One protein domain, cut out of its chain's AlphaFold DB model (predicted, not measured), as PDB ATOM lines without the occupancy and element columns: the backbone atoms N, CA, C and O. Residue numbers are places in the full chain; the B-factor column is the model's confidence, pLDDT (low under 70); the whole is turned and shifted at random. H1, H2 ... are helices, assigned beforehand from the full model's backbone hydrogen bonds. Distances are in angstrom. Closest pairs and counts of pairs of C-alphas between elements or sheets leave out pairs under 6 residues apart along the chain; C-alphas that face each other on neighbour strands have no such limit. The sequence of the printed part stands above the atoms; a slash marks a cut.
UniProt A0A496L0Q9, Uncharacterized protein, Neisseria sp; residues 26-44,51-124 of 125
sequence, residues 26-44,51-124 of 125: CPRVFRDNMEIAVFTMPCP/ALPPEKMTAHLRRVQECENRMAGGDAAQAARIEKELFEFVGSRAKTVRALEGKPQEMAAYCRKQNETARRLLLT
ATOM      1  N   CYS A  26     152.625 120.357  84.412       92.12
ATOM      2  CA  CYS A  26     152.278 121.711  83.985       92.12
ATOM      3  C   CYS A  26     153.049 122.834  84.690       92.12
ATOM      4  O   CYS A  26     153.452 123.766  83.995       92.12
ATOM      5  N   PRO A  27     153.395 122.753  85.993       93.38
ATOM      6  CA  PRO A  27     154.276 123.739  86.619       93.38
ATOM      7  C   PRO A  27     155.607 123.906  85.889       93.38
ATOM      8  O   PRO A  27     156.100 125.022  85.749       93.38
ATOM      9  N   ARG A  28     156.193 122.805  85.401       93.50
ATOM     10  CA  ARG A  28     157.442 122.857  84.637       93.50
ATOM     11  C   ARG A  28     157.214 123.481  83.264       93.50
ATOM     12  O   ARG A  28     157.918 124.422  82.931       93.50
ATOM     13  N   VAL A  29     156.205 123.016  82.526       95.12
ATOM     14  CA  VAL A  29     155.881 123.532  81.182       95.12
ATOM     15  C   VAL A  29     155.612 125.038  81.208       95.12
ATOM     16  O   VAL A  29     156.127 125.780  80.376       95.12
ATOM     17  N   PHE A  30     154.862 125.527  82.195       95.62
ATOM     18  CA  PHE A  30     154.605 126.957  82.328       95.62
ATOM     19  C   PHE A  30     155.854 127.753  82.723       95.62
ATOM     20  O   PHE A  30     156.045 128.857  82.218       95.62
ATOM     21  N   ARG A  31     156.735 127.211  83.577       95.44
ATOM     22  CA  ARG A  31     158.029 127.851  83.882       95.44
ATOM     23  C   ARG A  31     158.919 127.929  82.648       95.44
ATOM     24  O   ARG A  31     159.494 128.987  82.402       95.44
ATOM     25  N   ASP A  32     158.981 126.860  81.859       95.50
ATOM     26  CA  ASP A  32     159.709 126.855  80.592       95.50
ATOM     27  C   ASP A  32     159.127 127.904  79.641       95.50
ATOM     28  O   ASP A  32     159.876 128.667  79.040       95.50
ATOM     29  N   ASN A  33     157.796 128.026  79.572       95.19
ATOM     30  CA  ASN A  33     157.143 129.060  78.772       95.19
ATOM     31  C   ASN A  33     157.527 130.481  79.214       95.19
ATOM     32  O   ASN A  33     157.771 131.341  78.369       95.19
ATOM     33  N   MET A  34     157.631 130.735  80.523       94.50
ATOM     34  CA  MET A  34     158.102 132.032  81.021       94.50
ATOM     35  C   MET A  34     159.554 132.307  80.606       94.50
ATOM     36  O   MET A  34     159.851 133.404  80.140       94.50
ATOM     37  N   GLU A  35     160.452 131.327  80.735       93.44
ATOM     38  CA  GLU A  35     161.863 131.476  80.344       93.44
ATOM     39  C   GLU A  35     162.036 131.615  78.817       93.44
ATOM     40  O   GLU A  35     162.903 132.362  78.375       93.44
ATOM     41  N   ILE A  36     161.199 130.950  78.011       91.06
ATOM     42  CA  ILE A  36     161.260 130.986  76.540       91.06
ATOM     43  C   ILE A  36     160.650 132.273  75.970       91.06
ATOM     44  O   ILE A  36     161.263 132.905  75.110       91.06
ATOM     45  N   ALA A  37     159.454 132.660  76.423       87.69
ATOM     46  CA  ALA A  37     158.654 133.698  75.767       87.69
ATOM     47  C   ALA A  37     158.566 135.013  76.549       87.69
ATOM     48  O   ALA A  37     158.425 136.070  75.943       87.69
ATOM     49  N   VAL A  38     158.617 134.971  77.885       87.81
ATOM     50  CA  VAL A  38     158.341 136.150  78.726       87.81
ATOM     51  C   VAL A  38     159.632 136.838  79.160       87.81
ATOM     52  O   VAL A  38     159.771 138.051  79.018       87.81
ATOM     53  N   PHE A  39     160.610 136.093  79.674       89.06
ATOM     54  CA  PHE A  39     161.846 136.679  80.205       89.06
ATOM     55  C   PHE A  39     162.832 137.135  79.128       89.06
ATOM     56  O   PHE A  39     163.756 137.894  79.437       89.06
ATOM     57  N   THR A  40     162.596 136.727  77.883       87.69
ATOM     58  CA  THR A  40     163.290 137.180  76.675       87.69
ATOM     59  C   THR A  40     162.687 138.462  76.087       87.69
ATOM     60  O   THR A  40     163.386 139.148  75.355       87.69
ATOM     61  N   MET A  41     161.455 138.868  76.441       87.62
ATOM     62  CA  MET A  41     160.809 140.072  75.873       87.62
ATOM     63  C   MET A  41     161.617 141.380  75.994       87.62
ATOM     64  O   MET A  41     161.565 142.182  75.065       87.62
ATOM     65  N   PRO A  42     162.355 141.651  77.093       86.94
ATOM     66  CA  PRO A  42     163.174 142.863  77.191       86.94
ATOM     67  C   PRO A  42     164.417 142.836  76.291       86.94
ATOM     68  O   PRO A  42     165.132 143.833  76.200       86.94
ATOM     69  N   CYS A  43     164.725 141.686  75.693       87.88
ATOM     70  CA  CYS A  43     165.940 141.454  74.941       87.88
ATOM     71  C   CYS A  43     165.730 141.705  73.451       87.88
ATOM     72  O   CYS A  43     164.650 141.445  72.921       87.88
ATOM     73  N   PRO A  44     166.761 142.201  72.745       83.19
ATOM     74  CA  PRO A  44     166.698 142.269  71.297       83.19
ATOM     75  C   PRO A  44     166.526 140.851  70.722       83.19
ATOM     76  O   PRO A  44     167.052 139.902  71.319       83.19
ATOM     77  N   ALA A  51     167.942 129.865  63.755       67.44
ATOM     78  CA  ALA A  51     168.617 128.568  63.667       67.44
ATOM     79  C   ALA A  51     167.893 127.449  64.437       67.44
ATOM     80  O   ALA A  51     168.301 126.289  64.351       67.44
ATOM     81  N   LEU A  52     166.846 127.770  65.206       76.06
ATOM     82  CA  LEU A  52     166.091 126.768  65.954       76.06
ATOM     83  C   LEU A  52     165.084 126.057  65.038       76.06
ATOM     84  O   LEU A  52     164.370 126.725  64.288       76.06
ATOM     85  N   PRO A  53     164.979 124.718  65.109       84.44
ATOM     86  CA  PRO A  53     164.025 123.994  64.283       84.44
ATOM     87  C   PRO A  53     162.569 124.390  64.627       84.44
ATOM     88  O   PRO A  53     162.181 124.288  65.800       84.44
ATOM     89  N   PRO A  54     161.745 124.850  63.660       86.50
ATOM     90  CA  PRO A  54     160.384 125.340  63.922       86.50
ATOM     91  C   PRO A  54     159.465 124.324  64.620       86.50
ATOM     92  O   PRO A  54     158.540 124.693  65.354       86.50
ATOM     93  N   GLU A  55     159.724 123.030  64.435       91.75
ATOM     94  CA  GLU A  55     158.997 121.946  65.088       91.75
ATOM     95  C   GLU A  55     159.158 121.951  66.612       91.75
ATOM     96  O   GLU A  55     158.233 121.549  67.314       91.75
ATOM     97  N   LYS A  56     160.278 122.467  67.138       92.62
ATOM     98  CA  LYS A  56     160.532 122.574  68.582       92.62
ATOM     99  C   LYS A  56     159.631 123.616  69.230       92.62
ATOM    100  O   LYS A  56     158.990 123.343  70.241       92.62
ATOM    101  N   MET A  57     159.503 124.781  68.593       91.56
ATOM    102  CA  MET A  57     158.546 125.808  69.016       91.56
ATOM    103  C   MET A  57     157.109 125.304  68.920       91.56
ATOM    104  O   MET A  57     156.327 125.474  69.852       91.56
ATOM    105  N   THR A  58     156.773 124.606  67.837       94.12
ATOM    106  CA  THR A  58     155.444 124.002  67.681       94.12
ATOM    107  C   THR A  58     155.150 122.981  68.787       94.12
ATOM    108  O   THR A  58     154.060 122.979  69.361       94.12
ATOM    109  N   ALA A  59     156.118 122.123  69.125       95.25
ATOM    110  CA  ALA A  59     155.985 121.134  70.189       95.25
ATOM    111  C   ALA A  59     155.834 121.783  71.573       95.25
ATOM    112  O   ALA A  59     154.957 121.370  72.335       95.25
ATOM    113  N   HIS A  60     156.623 122.820  71.867       94.88
ATOM    114  CA  HIS A  60     156.509 123.628  73.084       94.88
ATOM    115  C   HIS A  60     155.112 124.232  73.237       94.88
ATOM    116  O   HIS A  60     154.422 123.956  74.217       94.88
ATOM    117  N   LEU A  61     154.640 124.971  72.229       95.44
ATOM    118  CA  LEU A  61     153.322 125.613  72.268       95.44
ATOM    119  C   LEU A  61     152.187 124.597  72.420       95.44
ATOM    120  O   LEU A  61     151.236 124.833  73.163       95.44
ATOM    121  N   ARG A  62     152.309 123.424  71.788       96.81
ATOM    122  CA  ARG A  62     151.349 122.333  71.979       96.81
ATOM    123  C   ARG A  62     151.323 121.843  73.430       96.81
ATOM    124  O   ARG A  62     150.240 121.631  73.964       96.81
ATOM    125  N   ARG A  63     152.481 121.686  74.084       95.50
ATOM    126  CA  ARG A  63     152.543 121.300  75.507       95.50
ATOM    127  C   ARG A  63     151.955 122.365  76.424       95.50
ATOM    128  O   ARG A  63     151.258 122.009  77.372       95.50
ATOM    129  N   VAL A  64     152.201 123.643  76.134       95.94
ATOM    130  CA  VAL A  64     151.582 124.759  76.862       95.94
ATOM    131  C   VAL A  64     150.062 124.669  76.748       95.94
ATOM    132  O   VAL A  64     149.393 124.587  77.775       95.94
ATOM    133  N   GLN A  65     149.526 124.548  75.532       96.19
ATOM    134  CA  GLN A  65     148.084 124.439  75.305       96.19
ATOM    135  C   GLN A  65     147.466 123.205  75.982       96.19
ATOM    136  O   GLN A  65     146.388 123.289  76.569       96.19
ATOM    137  N   GLU A  66     148.139 122.049  75.924       94.12
ATOM    138  CA  GLU A  66     147.714 120.833  76.630       94.12
ATOM    139  C   GLU A  66     147.571 121.094  78.140       94.12
ATOM    140  O   GLU A  66     146.605 120.644  78.754       94.12
ATOM    141  N   CYS A  67     148.502 121.844  78.732       94.19
ATOM    142  CA  CYS A  67     148.463 122.212  80.142       94.19
ATOM    143  C   CYS A  67     147.414 123.278  80.474       94.19
ATOM    144  O   CYS A  67     146.736 123.143  81.489       94.19
ATOM    145  N   GLU A  68     147.221 124.288  79.627       93.69
ATOM    146  CA  GLU A  68     146.144 125.278  79.791       93.69
ATOM    147  C   GLU A  68     144.765 124.611  79.769       93.69
ATOM    148  O   GLU A  68     143.932 124.869  80.638       93.69
ATOM    149  N   ASN A  69     144.546 123.676  78.841       92.81
ATOM    150  CA  ASN A  69     143.291 122.931  78.748       92.81
ATOM    151  C   ASN A  69     143.040 122.076  80.000       92.81
ATOM    152  O   ASN A  69     141.908 121.996  80.478       92.81
ATOM    153  N   ARG A  70     144.089 121.454  80.555       89.75
ATOM    154  CA  ARG A  70     143.995 120.687  81.809       89.75
ATOM    155  C   ARG A  70     143.715 121.581  83.007       89.75
ATOM    156  O   ARG A  70     142.908 121.209  83.844       89.75
ATOM    157  N   MET A  71     144.346 122.751  83.083       89.44
ATOM    158  CA  MET A  71     144.087 123.735  84.139       89.44
ATOM    159  C   MET A  71     142.636 124.224  84.105       89.44
ATOM    160  O   MET A  71     142.006 124.325  85.152       89.44
ATOM    161  N   ALA A  72     142.090 124.470  82.910       88.00
ATOM    162  CA  ALA A  72     140.716 124.935  82.738       88.00
ATOM    163  C   ALA A  72     139.656 123.878  83.101       88.00
ATOM    164  O   ALA A  72     138.582 124.229  83.582       88.00
ATOM    165  N   GLY A  73     139.941 122.595  82.854       81.56
ATOM    166  CA  GLY A  73     139.027 121.484  83.149       81.56
ATOM    167  C   GLY A  73     139.312 120.736  84.457       81.56
ATOM    168  O   GLY A  73     138.586 119.798  84.779       81.56
ATOM    169  N   GLY A  74     140.388 121.092  85.161       77.50
ATOM    170  CA  GLY A  74     140.921 120.359  86.307       77.50
ATOM    171  C   GLY A  74     140.411 120.850  87.661       77.50
ATOM    172  O   GLY A  74     139.524 121.695  87.765       77.50
ATOM    173  N   ASP A  75     140.999 120.308  88.728       84.50
ATOM    174  CA  ASP A  75     140.698 120.726  90.096       84.50
ATOM    175  C   ASP A  75     141.136 122.181  90.350       84.50
ATOM    176  O   ASP A  75     142.308 122.537  90.200       84.50
ATOM    177  N   ALA A  76     140.191 123.022  90.781       86.56
ATOM    178  CA  ALA A  76     140.417 124.455  90.959       86.56
ATOM    179  C   ALA A  76     141.465 124.775  92.042       86.56
ATOM    180  O   ALA A  76     142.188 125.765  91.928       86.56
ATOM    181  N   ALA A  77     141.578 123.947  93.088       87.81
ATOM    182  CA  ALA A  77     142.567 124.164  94.142       87.81
ATOM    183  C   ALA A  77     143.988 123.850  93.649       87.81
ATOM    184  O   ALA A  77     144.929 124.590  93.952       87.81
ATOM    185  N   GLN A  78     144.148 122.793  92.847       84.44
ATOM    186  CA  GLN A  78     145.409 122.492  92.173       84.44
ATOM    187  C   GLN A  78     145.782 123.581  91.168       84.44
ATOM    188  O   GLN A  78     146.922 124.045  91.194       84.44
ATOM    189  N   ALA A  79     144.833 124.051  90.355       87.81
ATOM    190  CA  ALA A  79     145.066 125.151  89.422       87.81
ATOM    191  C   ALA A  79     145.560 126.418  90.145       87.81
ATOM    192  O   ALA A  79     146.636 126.933  89.836       87.81
ATOM    193  N   ALA A  80     144.861 126.850  91.199       90.62
ATOM    194  CA  ALA A  80     145.254 128.018  91.989       90.62
ATOM    195  C   ALA A  80     146.648 127.868  92.626       90.62
ATOM    196  O   ALA A  80     147.410 128.834  92.729       90.62
ATOM    197  N   ARG A  81     147.021 126.651  93.043       91.31
ATOM    198  CA  ARG A  81     148.371 126.380  93.552       91.31
ATOM    199  C   ARG A  81     149.429 126.570  92.463       91.31
ATOM    200  O   ARG A  81     150.451 127.203  92.727       91.31
ATOM    201  N   ILE A  82     149.199 126.032  91.268       91.31
ATOM    202  CA  ILE A  82     150.132 126.146  90.138       91.31
ATOM    203  C   ILE A  82     150.295 127.617  89.732       91.31
ATOM    204  O   ILE A  82     151.422 128.086  89.566       91.31
ATOM    205  N   GLU A  83     149.194 128.363  89.647       92.06
ATOM    206  CA  GLU A  83     149.207 129.801  89.356       92.06
ATOM    207  C   GLU A  83     149.997 130.597  90.395       92.06
ATOM    208  O   GLU A  83     150.810 131.447  90.034       92.06
ATOM    209  N   LYS A  84     149.820 130.293  91.686       93.50
ATOM    210  CA  LYS A  84     150.582 130.942  92.756       93.50
ATOM    211  C   LYS A  84     152.085 130.696  92.614       93.50
ATOM    212  O   LYS A  84     152.867 131.644  92.693       93.50
ATOM    213  N   GLU A  85     152.496 129.450  92.379       91.69
ATOM    214  CA  GLU A  85     153.912 129.109  92.184       91.69
ATOM    215  C   GLU A  85     154.505 129.816  90.953       91.69
ATOM    216  O   GLU A  85     155.651 130.273  90.985       91.69
ATOM    217  N   LEU A  86     153.729 129.943  89.872       92.81
ATOM    218  CA  LEU A  86     154.130 130.695  88.681       92.81
ATOM    219  C   LEU A  86     154.241 132.192  88.950       92.81
ATOM    220  O   LEU A  86     155.214 132.817  88.532       92.81
ATOM    221  N   PHE A  87     153.284 132.769  89.672       92.44
ATOM    222  CA  PHE A  87     153.299 134.183  90.027       92.44
ATOM    223  C   PHE A  87     154.530 134.542  90.868       92.44
ATOM    224  O   PHE A  87     155.210 135.530  90.585       92.44
ATOM    225  N   GLU A  88     154.861 133.720  91.866       92.19
ATOM    226  CA  GLU A  88     156.061 133.900  92.691       92.19
ATOM    227  C   GLU A  88     157.343 133.832  91.845       92.19
ATOM    228  O   GLU A  88     158.233 134.681  91.979       92.19
ATOM    229  N   PHE A  89     157.408 132.873  90.918       90.38
ATOM    230  CA  PHE A  89     158.525 132.718  89.989       90.38
ATOM    231  C   PHE A  89     158.708 133.945  89.078       90.38
ATOM    232  O   PHE A  89     159.804 134.511  89.003       90.38
ATOM    233  N   VAL A  90     157.630 134.412  88.440       89.56
ATOM    234  CA  VAL A  90     157.640 135.597  87.563       89.56
ATOM    235  C   VAL A  90     157.978 136.863  88.349       89.56
ATOM    236  O   VAL A  90     158.788 137.681  87.900       89.56
ATOM    237  N   GLY A  91     157.420 137.018  89.551       88.69
ATOM    238  CA  GLY A  91     157.647 138.181  90.404       88.69
ATOM    239  C   GLY A  91     159.122 138.386  90.759       88.69
ATOM    240  O   GLY A  91     159.603 139.523  90.769       88.69
ATOM    241  N   SER A  92     159.873 137.303  90.991       84.69
ATOM    242  CA  SER A  92     161.321 137.386  91.225       84.69
ATOM    243  C   SER A  92     162.072 137.936  90.009       84.69
ATOM    244  O   SER A  92     162.997 138.735  90.159       84.69
ATOM    245  N   ARG A  93     161.672 137.542  88.798       85.31
ATOM    246  CA  ARG A  93     162.339 137.936  87.549       85.31
ATOM    247  C   ARG A  93     162.023 139.362  87.132       85.31
ATOM    248  O   ARG A  93     162.935 140.094  86.748       85.31
ATOM    249  N   ALA A  94     160.779 139.798  87.308       87.25
ATOM    250  CA  ALA A  94     160.394 141.189  87.081       87.25
ATOM    251  C   ALA A  94     161.227 142.159  87.941       87.25
ATOM    252  O   ALA A  94     161.661 143.204  87.458       87.25
ATOM    253  N   LYS A  95     161.516 141.794  89.200       90.12
ATOM    254  CA  LYS A  95     162.406 142.577  90.075       90.12
ATOM    255  C   LYS A  95     163.835 142.648  89.535       90.12
ATOM    256  O   LYS A  95     164.432 143.719  89.583       90.12
ATOM    257  N   THR A  96     164.368 141.543  89.005       89.75
ATOM    258  CA  THR A  96     165.693 141.533  88.368       89.75
ATOM    259  C   THR A  96     165.741 142.490  87.184       89.75
ATOM    260  O   THR A  96     166.621 143.340  87.153       89.75
ATOM    261  N   VAL A  97     164.789 142.405  86.251       90.25
ATOM    262  CA  VAL A  97     164.767 143.269  85.057       90.25
ATOM    263  C   VAL A  97     164.679 144.748  85.443       90.25
ATOM    264  O   VAL A  97     165.458 145.547  84.934       90.25
ATOM    265  N   ARG A  98     163.821 145.105  86.408       91.19
ATOM    266  CA  ARG A  98     163.736 146.484  86.925       91.19
ATOM    267  C   ARG A  98     165.055 146.972  87.527       91.19
ATOM    268  O   ARG A  98     165.451 148.107  87.310       91.19
ATOM    269  N   ALA A  99     165.778 146.119  88.254       94.69
ATOM    270  CA  ALA A  99     167.074 146.479  88.842       94.69
ATOM    271  C   ALA A  99     168.201 146.684  87.804       94.69
ATOM    272  O   ALA A  99     169.271 147.202  88.150       94.69
ATOM    273  N   LEU A 100     167.970 146.261  86.558       94.62
ATOM    274  CA  LEU A 100     168.866 146.441  85.414       94.62
ATOM    275  C   LEU A 100     168.523 147.690  84.582       94.62
ATOM    276  O   LEU A 100     169.247 148.010  83.638       94.62
ATOM    277  N   GLU A 101     167.445 148.409  84.912       88.50
ATOM    278  CA  GLU A 101     167.096 149.666  84.246       88.50
ATOM    279  C   GLU A 101     168.245 150.678  84.368       88.50
ATOM    280  O   GLU A 101     168.856 150.847  85.423       88.50
ATOM    281  N   GLY A 102     168.586 151.324  83.250       90.94
ATOM    282  CA  GLY A 102     169.719 152.250  83.176       90.94
ATOM    283  C   GLY A 102     171.104 151.587  83.167       90.94
ATOM    284  O   GLY A 102     172.105 152.300  83.154       90.94
ATOM    285  N   LYS A 103     171.195 150.248  83.133       96.25
ATOM    286  CA  LYS A 103     172.463 149.499  83.155       96.25
ATOM    287  C   LYS A 103     172.656 148.666  81.880       96.25
ATOM    288  O   LYS A 103     172.484 147.445  81.895       96.25
ATOM    289  N   PRO A 104     173.041 149.291  80.755       93.00
ATOM    290  CA  PRO A 104     173.021 148.641  79.443       93.00
ATOM    291  C   PRO A 104     173.939 147.414  79.345       93.00
ATOM    292  O   PRO A 104     173.574 146.422  78.718       93.00
ATOM    293  N   GLN A 105     175.111 147.437  79.988       94.62
ATOM    294  CA  GLN A 105     176.040 146.299  79.961       94.62
ATOM    295  C   GLN A 105     175.507 145.094  80.750       94.62
ATOM    296  O   GLN A 105     175.612 143.956  80.287       94.62
ATOM    297  N   GLU A 106     174.898 145.335  81.915       96.06
ATOM    298  CA  GLU A 106     174.292 144.278  82.731       96.06
ATOM    299  C   GLU A 106     173.035 143.715  82.053       96.06
ATOM    300  O   GLU A 106     172.857 142.498  82.011       96.06
ATOM    301  N   MET A 107     172.220 144.575  81.430       94.38
ATOM    302  CA  MET A 107     171.074 144.144  80.626       94.38
ATOM    303  C   MET A 107     171.511 143.276  79.438       94.38
ATOM    304  O   MET A 107     170.937 142.217  79.195       94.38
ATOM    305  N   ALA A 108     172.585 143.652  78.739       92.81
ATOM    306  CA  ALA A 108     173.124 142.834  77.655       92.81
ATOM    307  C   ALA A 108     173.600 141.453  78.152       92.81
ATOM    308  O   ALA A 108     173.403 140.448  77.470       92.81
ATOM    309  N   ALA A 109     174.214 141.380  79.339       93.69
ATOM    310  CA  ALA A 109     174.620 140.111  79.946       93.69
ATOM    311  C   ALA A 109     173.418 139.249  80.363       93.69
ATOM    312  O   ALA A 109     173.412 138.043  80.103       93.69
ATOM    313  N   TYR A 110     172.393 139.869  80.952       93.38
ATOM    314  CA  TYR A 110     171.118 139.223  81.252       93.38
ATOM    315  C   TYR A 110     170.513 138.608  79.986       93.38
ATOM    316  O   TYR A 110     170.224 137.412  79.971       93.38
ATOM    317  N   CYS A 111     170.427 139.380  78.904       92.00
ATOM    318  CA  CYS A 111     169.827 138.924  77.657       92.00
ATOM    319  C   CYS A 111     170.570 137.763  77.005       92.00
ATOM    320  O   CYS A 111     169.935 136.785  76.618       92.00
ATOM    321  N   ARG A 112     171.909 137.789  76.976       92.06
ATOM    322  CA  ARG A 112     172.688 136.633  76.497       92.06
ATOM    323  C   ARG A 112     172.345 135.360  77.272       92.06
ATOM    324  O   ARG A 112     172.113 134.318  76.668       92.06
ATOM    325  N   LYS A 113     172.268 135.456  78.603       92.69
ATOM    326  CA  LYS A 113     171.941 134.315  79.467       92.69
ATOM    327  C   LYS A 113     170.507 133.824  79.257       92.69
ATOM    328  O   LYS A 113     170.284 132.615  79.245       92.69
ATOM    329  N   GLN A 114     169.534 134.729  79.141       92.12
ATOM    330  CA  GLN A 114     168.134 134.349  78.935       92.12
ATOM    331  C   GLN A 114     167.923 133.697  77.572       92.12
ATOM    332  O   GLN A 114     167.358 132.611  77.527       92.12
ATOM    333  N   ASN A 115     168.477 134.259  76.498       90.94
ATOM    334  CA  ASN A 115     168.354 133.662  75.168       90.94
ATOM    335  C   ASN A 115     169.031 132.281  75.093       90.94
ATOM    336  O   ASN A 115     168.492 131.352  74.496       90.94
ATOM    337  N   GLU A 116     170.186 132.099  75.744       91.56
ATOM    338  CA  GLU A 116     170.824 130.780  75.846       91.56
ATOM    339  C   GLU A 116     169.964 129.777  76.636       91.56
ATOM    340  O   GLU A 116     169.860 128.607  76.261       91.56
ATOM    341  N   THR A 117     169.323 130.234  77.715       92.94
ATOM    342  CA  THR A 117     168.416 129.407  78.524       92.94
ATOM    343  C   THR A 117     167.188 129.000  77.713       92.94
ATOM    344  O   THR A 117     166.891 127.809  77.630       92.94
ATOM    345  N   ALA A 118     166.537 129.959  77.051       91.88
ATOM    346  CA  ALA A 118     165.392 129.734  76.177       91.88
ATOM    347  C   ALA A 118     165.716 128.716  75.078       91.88
ATOM    348  O   ALA A 118     165.000 127.728  74.931       91.88
ATOM    349  N   ARG A 119     166.847 128.878  74.375       91.00
ATOM    350  CA  ARG A 119     167.316 127.914  73.365       91.00
ATOM    351  C   ARG A 119     167.462 126.509  73.928       91.00
ATOM    352  O   ARG A 119     166.971 125.545  73.345       91.00
ATOM    353  N   ARG A 120     168.156 126.388  75.059       92.69
ATOM    354  CA  ARG A 120     168.423 125.095  75.688       92.69
ATOM    355  C   ARG A 120     167.132 124.395  76.091       92.69
ATOM    356  O   ARG A 120     167.018 123.198  75.861       92.69
ATOM    357  N   LEU A 121     166.183 125.134  76.664       94.44
ATOM    358  CA  LEU A 121     164.872 124.604  77.028       94.44
ATOM    359  C   LEU A 121     164.084 124.193  75.786       94.44
ATOM    360  O   LEU A 121     163.578 123.076  75.741       94.44
ATOM    361  N   LEU A 122     164.053 125.032  74.751       92.12
ATOM    362  CA  LEU A 122     163.311 124.752  73.525       92.12
ATOM    363  C   LEU A 122     163.764 123.450  72.851       92.12
ATOM    364  O   LEU A 122     162.937 122.688  72.363       92.12
ATOM    365  N   LEU A 123     165.064 123.144  72.877       92.56
ATOM    366  CA  LEU A 123     165.601 121.903  72.304       92.56
ATOM    367  C   LEU A 123     165.109 120.624  73.008       92.56
ATOM    368  O   LEU A 123     165.195 119.546  72.412       92.56
ATOM    369  N   THR A 124     164.587 120.734  74.237       93.12
ATOM    370  CA  THR A 124     164.044 119.599  75.008       93.12
ATOM    371  C   THR A 124     162.611 119.216  74.636       93.12
ATOM    372  O   THR A 124     162.174 118.127  75.016       93.12
TER     373      THR A 124
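This is residues 26 to 44 and 51 to 124 of the 125 residues of an uncharacterized protein of Neisseria sp (UniProt A0A496L0Q9). The longest helix, H3, is the base of a flat triangle whose other sides are H2 and H4; short H1 fills its middle and touches the three. The printed part has 93 residues with four named helices, H1 to H4 along the chain, and no named strand: all helix. It is only just compact, close to loose, with a radius of gyration of the C-alphas of 14.8 A and spans of 44 by 31 by 14 A.

From first to last C-alpha, H3, residues 76 to 99, measures 34.6 A; H2, 54 to 73, 29.0 A; H4, 104 to 122, 26.5 A; H1, 26 to 38, 16.5 A. C-alpha 26 is at (152.278, 121.711, 83.985), C-alpha 122 at (163.311, 124.752, 73.525).

H1, the hub, touches residues 82 to 90 of H3 at a shallow tilt of 29 degrees; their closest C-alphas, Pro 27 and Ile 82, are 5.9 A apart. Every O i to N i+4 pair is within hydrogen-bond range in H1, H2 and H4; in H3, 19 of 20.

Residues 45 to 50 are not printed, a gap of 15.8 A between C-alphas 44 and 51. Residue 51 alone is under pLDDT 70.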